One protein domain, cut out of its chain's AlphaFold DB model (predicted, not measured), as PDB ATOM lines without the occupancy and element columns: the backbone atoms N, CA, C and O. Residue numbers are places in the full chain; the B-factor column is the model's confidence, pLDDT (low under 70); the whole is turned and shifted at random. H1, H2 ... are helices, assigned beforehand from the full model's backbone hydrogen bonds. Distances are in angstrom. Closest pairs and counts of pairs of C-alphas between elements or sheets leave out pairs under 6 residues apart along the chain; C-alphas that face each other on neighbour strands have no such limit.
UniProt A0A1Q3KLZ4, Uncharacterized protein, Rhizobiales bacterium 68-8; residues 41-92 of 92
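Overview. This is residues 41 to 92 of the 92 residues of an uncharacterized protein of Rhizobiales bacterium 68-8 (UniProt A0A1Q3KLZ4). One long helix, H3, is a rod with a shorter helix, H2, folded back along its first part as a helical hairpin, while a small helix, H1, is set near H2 and apart from H3. Residues 86 to 92, of which 86 to 91 belong to H3, stick out free. The printed part has 52 residues with three named helices in the order H1, H2, H3 and no named strand; the class is all helix. It is only just loose, close to compact, with a radius of gyration of the C-alphas of 12.3 A, and flat, spanning 40 by 23 by 12 A.

Along the chain. Start at Arg 41 and go on to C-alpha 45 at (158.177, 140.570, 280.249), where H1 begins; it holds residues 45 to 50 and is 8.7 A long. Next comes H2, residues 55 to 63, 12.3 A long. Find C-alpha 70 at (173.473, 132.389, 284.222); from there H3 runs through residues 70 to 91 for 32.2 A, to C-alpha 91 at (156.431, 123.899, 258.261).

Arrangement. Look first at the hairpin: H2 and H3 touch, closest at the C-alphas of Ala 61 and Pro 70, 4.5 A apart. H3 touches H2 with residues 70 to 77 alone. They run opposite ways at a shallow tilt of 32 degrees, only just short of steep. H1 and H2 are close but not clearly touching, their closest C-alphas being those of Asp 45 and Arg 55, 6.3 A apart, and they stand about perpendicular at 80 degrees. H1 and H3 are apart. In H1 and H2 every O i to N i+4 pair is within hydrogen-bond range; in H3, 17 of 18 are.

Size, cuts and confidence. The C-alphas farthest apart are those of Ala 66 and Ser 92, 40.9 A. The printed part has no cut and ends at the chain's last residue. The link from H1 to H2 is tight, that from H2 to H3 short. The model's mean pLDDT over the printed part is 78.7, and residues 41, 51, 89 to 90 and 92 are under 70.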
ATOM      1  N   ARG A  41     167.135 142.225 284.373       64.00
ATOM      2  CA  ARG A  41     166.123 142.319 285.420       64.00
ATOM      3  C   ARG A  41     165.208 143.527 285.196       64.00
ATOM      4  O   ARG A  41     164.024 143.418 285.494       64.00
ATOM      5  N   ASP A  42     165.745 144.610 284.638       72.19
ATOM      6  CA  ASP A  42     164.997 145.837 284.336       72.19
ATOM      7  C   ASP A  42     164.194 145.768 283.022       72.19
ATOM      8  O   ASP A  42     163.303 146.591 282.817       72.19
ATOM      9  N   MET A  43     164.455 144.787 282.147       76.50
ATOM     10  CA  MET A  43     163.611 144.524 280.973       76.50
ATOM     11  C   MET A  43     162.243 144.018 281.413       76.50
ATOM     12  O   MET A  43     162.141 143.210 282.337       76.50
ATOM     13  N   SER A  44     161.191 144.452 280.736       75.88
ATOM     14  CA  SER A  44     159.820 143.979 280.945       75.88
ATOM     15  C   SER A  44     159.575 142.592 280.332       75.88
ATOM     16  O   SER A  44     160.357 142.107 279.518       75.88
ATOM     17  N   ASP A  45     158.475 141.936 280.712       80.38
ATOM     18  CA  ASP A  45     158.177 140.570 280.249       80.38
ATOM     19  C   ASP A  45     158.011 140.489 278.725       80.38
ATOM     20  O   ASP A  45     158.383 139.492 278.113       80.38
ATOM     21  N   TRP A  46     157.511 141.556 278.092       76.31
ATOM     22  CA  TRP A  46     157.368 141.611 276.638       76.31
ATOM     23  C   TRP A  46     158.717 141.764 275.926       76.31
ATOM     24  O   TRP A  46     158.918 141.162 274.875       76.31
ATOM     25  N   GLU A  47     159.659 142.514 276.503       77.12
ATOM     26  CA  GLU A  47     161.028 142.630 275.974       77.12
ATOM     27  C   GLU A  47     161.784 141.311 276.101       77.12
ATOM     28  O   GLU A  47     162.541 140.947 275.205       77.12
ATOM     29  N   LEU A  48     161.553 140.575 277.193       81.88
ATOM     30  CA  LEU A  48     162.092 139.229 277.369       81.88
ATOM     31  C   LEU A  48     161.495 138.255 276.346       81.88
ATOM     32  O   LEU A  48     162.239 137.507 275.708       81.88
ATOM     33  N   ALA A  49     160.182 138.311 276.129       80.94
ATOM     34  CA  ALA A  49     159.515 137.466 275.148       80.94
ATOM     35  C   ALA A  49     160.014 137.732 273.716       80.94
ATOM     36  O   ALA A  49     160.206 136.781 272.961       80.94
ATOM     37  N   ASP A  50     160.308 138.988 273.356       73.88
ATOM     38  CA  ASP A  50     160.875 139.352 272.043       73.88
ATOM     39  C   ASP A  50     162.260 138.725 271.797       73.88
ATOM     40  O   ASP A  50     162.643 138.481 270.655       73.88
ATOM     41  N   ILE A  51     163.004 138.402 272.862       68.00
ATOM     42  CA  ILE A  51     164.292 137.692 272.787       68.00
ATOM     43  C   ILE A  51     164.180 136.192 273.095       68.00
ATOM     44  O   ILE A  51     165.202 135.514 273.238       68.00
ATOM     45  N   GLY A  52     162.960 135.657 273.193       77.19
ATOM     46  CA  GLY A  52     162.700 134.239 273.453       77.19
ATOM     47  C   GLY A  52     162.998 133.794 274.889       77.19
ATOM     48  O   GLY A  52     163.207 132.603 275.136       77.19
ATOM     49  N   LEU A  53     163.041 134.729 275.839       84.12
ATOM     50  CA  LEU A  53     163.228 134.462 277.264       84.12
ATOM     51  C   LEU A  53     161.955 134.767 278.051       84.12
ATOM     52  O   LEU A  53     161.165 135.627 277.681       84.12
ATOM     53  N   ASP A  54     161.793 134.084 279.176       87.25
ATOM     54  CA  ASP A  54     160.762 134.389 280.158       87.25
ATOM     55  C   ASP A  54     161.389 134.906 281.459       87.25
ATOM     56  O   ASP A  54     162.560 134.646 281.770       87.25
ATOM     57  N   ARG A  55     160.592 135.614 282.263       87.75
ATOM     58  CA  ARG A  55     160.970 136.018 283.619       87.75
ATOM     59  C   ARG A  55     161.410 134.822 284.465       87.75
ATOM     60  O   ARG A  55     162.324 134.948 285.285       87.75
ATOM     61  N   ASP A  56     160.799 133.664 284.249       87.88
ATOM     62  CA  ASP A  56     161.131 132.438 284.955       87.88
ATOM     63  C   ASP A  56     162.501 131.878 284.570       87.88
ATOM     64  O   ASP A  56     163.225 131.360 285.425       87.88
ATOM     65  N   ASP A  57     162.920 132.065 283.316       85.75
ATOM     66  CA  ASP A  57     164.262 131.687 282.883       85.75
ATOM     67  C   ASP A  57     165.306 132.548 283.595       85.75
ATOM     68  O   ASP A  57     166.306 132.017 284.080       85.75
ATOM     69  N   LEU A  58     165.062 133.860 283.730       84.12
ATOM     70  CA  LEU A  58     165.940 134.771 284.478       84.12
ATOM     71  C   LEU A  58     166.019 134.377 285.955       84.12
ATOM     72  O   LEU A  58     167.110 134.340 286.530       84.12
ATOM     73  N   ARG A  59     164.876 134.054 286.569       87.06
ATOM     74  CA  ARG A  59     164.796 133.597 287.964       87.06
ATOM     75  C   ARG A  59     165.554 132.289 288.163       87.06
ATOM     76  O   ARG A  59     166.320 132.169 289.118       87.06
ATOM     77  N   THR A  60     165.387 131.340 287.250       88.06
ATOM     78  CA  THR A  60     166.061 130.038 287.269       88.06
ATOM     79  C   THR A  60     167.564 130.192 287.074       88.06
ATOM     80  O   THR A  60     168.347 129.636 287.844       88.06
ATOM     81  N   ALA A  61     167.984 131.004 286.106       86.75
ATOM     82  CA  ALA A  61     169.388 131.315 285.876       86.75
ATOM     83  C   ALA A  61     170.020 131.965 287.116       86.75
ATOM     84  O   ALA A  61     171.118 131.599 287.526       86.75
ATOM     85  N   TRP A  62     169.300 132.882 287.768       83.62
ATOM     86  CA  TRP A  62     169.755 133.528 288.996       83.62
ATOM     87  C   TRP A  62     169.808 132.578 290.194       83.62
ATOM     88  O   TRP A  62     170.736 132.666 290.999       83.62
ATOM     89  N   ALA A  63     168.840 131.673 290.335       88.19
ATOM     90  CA  ALA A  63     168.825 130.667 291.395       88.19
ATOM     91  C   ALA A  63     169.996 129.687 291.251       88.19
ATOM     92  O   ALA A  63     170.635 129.338 292.239       88.19
ATOM     93  N   ARG A  64     170.330 129.320 290.011       85.19
ATOM     94  CA  ARG A  64     171.403 128.375 289.682       85.19
ATOM     95  C   ARG A  64     172.761 129.034 289.464       85.19
ATOM     96  O   ARG A  64     173.702 128.351 289.084       85.19
ATOM     97  N   ARG A  65     172.902 130.336 289.735       82.12
ATOM     98  CA  ARG A  65     174.141 131.099 289.479       82.12
ATOM     99  C   ARG A  65     175.387 130.566 290.190       82.12
ATOM    100  O   ARG A  65     176.496 130.899 289.795       82.12
ATOM    101  N   ALA A  66     175.202 129.791 291.259       81.50
ATOM    102  CA  ALA A  66     176.289 129.124 291.975       81.50
ATOM    103  C   ALA A  66     176.776 127.842 291.268       81.50
ATOM    104  O   ALA A  66     177.889 127.395 291.518       81.50
ATOM    105  N   GLU A  67     175.951 127.261 290.395       86.50
ATOM    106  CA  GLU A  67     176.194 125.988 289.707       86.50
ATOM    107  C   GLU A  67     176.497 126.177 288.217       86.50
ATOM    108  O   GLU A  67     177.306 125.453 287.643       86.50
ATOM    109  N   VAL A  68     175.825 127.134 287.575       79.56
ATOM    110  CA  VAL A  68     175.935 127.407 286.143       79.56
ATOM    111  C   VAL A  68     176.081 128.900 285.921       79.56
ATOM    112  O   VAL A  68     175.454 129.705 286.607       79.56
ATOM    113  N   ASP A  69     176.879 129.269 284.923       81.75
ATOM    114  CA  ASP A  69     176.939 130.645 284.456       81.75
ATOM    115  C   ASP A  69     175.545 131.059 283.926       81.75
ATOM    116  O   ASP A  69     175.078 130.496 282.926       81.75
ATOM    117  N   PRO A  70     174.844 132.008 284.583       78.81
ATOM    118  CA  PRO A  70     173.473 132.389 284.222       78.81
ATOM    119  C   PRO A  70     173.372 132.893 282.782       78.81
ATOM    120  O   PRO A  70     172.395 132.652 282.076       78.81
ATOM    121  N   THR A  71     174.429 133.572 282.349       74.56
ATOM    122  CA  THR A  71     174.616 134.147 281.020       74.56
ATOM    123  C   THR A  71     174.727 133.039 279.961       74.56
ATOM    124  O   THR A  71     174.109 133.076 278.898       74.56
ATOM    125  N   HIS A  72     175.460 131.975 280.248       77.81
ATOM    126  CA  HIS A  72     175.522 130.823 279.365       77.81
ATOM    127  C   HIS A  72     174.169 130.101 279.277       77.81
ATOM    128  O   HIS A  72     173.704 129.801 278.176       77.81
ATOM    129  N   TYR A  73     173.507 129.880 280.418       83.44
ATOM    130  CA  TYR A  73     172.206 129.207 280.482       83.44
ATOM    131  C   TYR A  73     171.134 129.937 279.661       83.44
ATOM    132  O   TYR A  73     170.533 129.352 278.761       83.44
ATOM    133  N   LEU A  74     170.941 131.234 279.904       82.56
ATOM    134  CA  LEU A  74     169.942 132.037 279.195       82.56
ATOM    135  C   LEU A  74     170.249 132.139 277.696       82.56
ATOM    136  O   LEU A  74     169.351 132.015 276.864       82.56
ATOM    137  N   GLY A  75     171.526 132.294 277.333       78.00
ATOM    138  CA  GLY A  75     171.947 132.321 275.935       78.00
ATOM    139  C   GLY A  75     171.714 130.996 275.200       78.00
ATOM    140  O   GLY A  75     171.536 130.995 273.980       78.00
ATOM    141  N   MET A  76     171.717 129.862 275.903       81.88
ATOM    142  CA  MET A  76     171.310 128.576 275.332       81.88
ATOM    143  C   MET A  76     169.791 128.492 275.171       81.88
ATOM    144  O   MET A  76     169.327 128.131 274.091       81.88
ATOM    145  N   THR A  77     169.028 128.867 276.201       84.12
ATOM    146  CA  THR A  77     167.557 128.820 276.189       84.12
ATOM    147  C   THR A  77     166.964 129.671 275.069       84.12
ATOM    148  O   THR A  77     166.168 129.166 274.278       84.12
ATOM    149  N   ALA A  78     167.411 130.924 274.937       80.81
ATOM    150  CA  ALA A  78     166.948 131.830 273.888       80.81
ATOM    151  C   ALA A  78     167.206 131.262 272.481       80.81
ATOM    152  O   ALA A  78     166.324 131.266 271.623       80.81
ATOM    153  N   ARG A  79     168.402 130.699 272.241       77.12
ATOM    154  CA  ARG A  79     168.738 130.085 270.945       77.12
ATOM    155  C   ARG A  79     167.911 128.842 270.655       77.12
ATOM    156  O   ARG A  79     167.480 128.663 269.520       77.12
ATOM    157  N   ALA A  80     167.711 127.983 271.654       80.81
ATOM    158  CA  ALA A  80     166.923 126.767 271.494       80.81
ATOM    159  C   ALA A  80     165.479 127.099 271.095       80.81
ATOM    160  O   ALA A  80     164.945 126.490 270.171       80.81
ATOM    161  N   ARG A  81     164.872 128.107 271.732       78.88
ATOM    162  CA  ARG A  81     163.509 128.545 271.407       78.88
ATOM    163  C   ARG A  81     163.418 129.254 270.060       78.88
ATOM    164  O   ARG A  81     162.554 128.896 269.268       78.88
ATOM    165  N   GLY A  82     164.357 130.143 269.736       76.31
ATOM    166  CA  GLY A  82     164.406 130.764 268.408       76.31
ATOM    167  C   GLY A  82     164.536 129.733 267.276       76.31
ATOM    168  O   GLY A  82     163.857 129.832 266.258       76.31
ATOM    169  N   ALA A  83     165.339 128.682 267.476       73.88
ATOM    170  CA  ALA A  83     165.465 127.595 266.505       73.88
ATOM    171  C   ALA A  83     164.159 126.798 266.325       73.88
ATOM    172  O   ALA A  83     163.848 126.386 265.207       73.88
ATOM    173  N   LEU A  84     163.389 126.597 267.402       76.75
ATOM    174  CA  LEU A  84     162.078 125.942 267.351       76.75
ATOM    175  C   LEU A  84     161.042 126.792 266.608       76.75
ATOM    176  O   LEU A  84     160.299 126.261 265.788       76.75
ATOM    177  N   GLU A  85     161.018 128.103 266.838       73.56
ATOM    178  CA  GLU A  85     160.123 129.024 266.127       73.56
ATOM    179  C   GLU A  85     160.453 129.109 264.633       73.56
ATOM    180  O   GLU A  85     159.558 129.079 263.785       73.56
ATOM    181  N   ASP A  86     161.740 129.153 264.289       70.19
ATOM    182  CA  ASP A  86     162.184 129.112 262.897       70.19
ATOM    183  C   ASP A  86     161.866 127.770 262.229       70.19
ATOM    184  O   ASP A  86     161.567 127.733 261.034       70.19
ATOM    185  N   ALA A  87     161.918 126.661 262.971       71.12
ATOM    186  CA  ALA A  87     161.481 125.361 262.476       71.12
ATOM    187  C   ALA A  87     159.960 125.331 262.251       71.12
ATOM    188  O   ALA A  87     159.522 124.916 261.181       71.12
ATOM    189  N   ALA A  88     159.164 125.841 263.195       74.50
ATOM    190  CA  ALA A  88     157.707 125.912 263.080       74.50
ATOM    191  C   ALA A  88     157.260 126.762 261.877       74.50
ATOM    192  O   ALA A  88     156.369 126.359 261.129       74.50
ATOM    193  N   ARG A  89     157.936 127.892 261.626       68.88
ATOM    194  CA  ARG A  89     157.653 128.764 260.475       68.88
ATOM    195  C   ARG A  89     157.995 128.125 259.127       68.88
ATOM    196  O   ARG A  89     157.403 128.502 258.129       68.88
ATOM    197  N   ARG A  90     158.946 127.186 259.064       67.56
ATOM    198  CA  ARG A  90     159.265 126.463 257.815       67.56
ATOM    199  C   ARG A  90     158.231 125.395 257.454       67.56
ATOM    200  O   ARG A  90     158.241 124.923 256.323       67.56
ATOM    201  N   VAL A  91     157.414 124.980 258.418       72.06
ATOM    202  CA  VAL A  91     156.431 123.899 258.261       72.06
ATOM    203  C   VAL A  91     155.008 124.444 258.053       72.06
ATOM    204  O   VAL A  91     154.160 123.705 257.562       72.06
ATOM    205  N   SER A  92     154.752 125.714 258.399       55.19
ATOM    206  CA  SER A  92     153.491 126.431 258.113       55.19
ATOM    207  C   SER A  92     153.512 127.098 256.743       55.19
ATOM    208  O   SER A  92     152.450 127.093 256.088       55.19
TER     209      SER A  92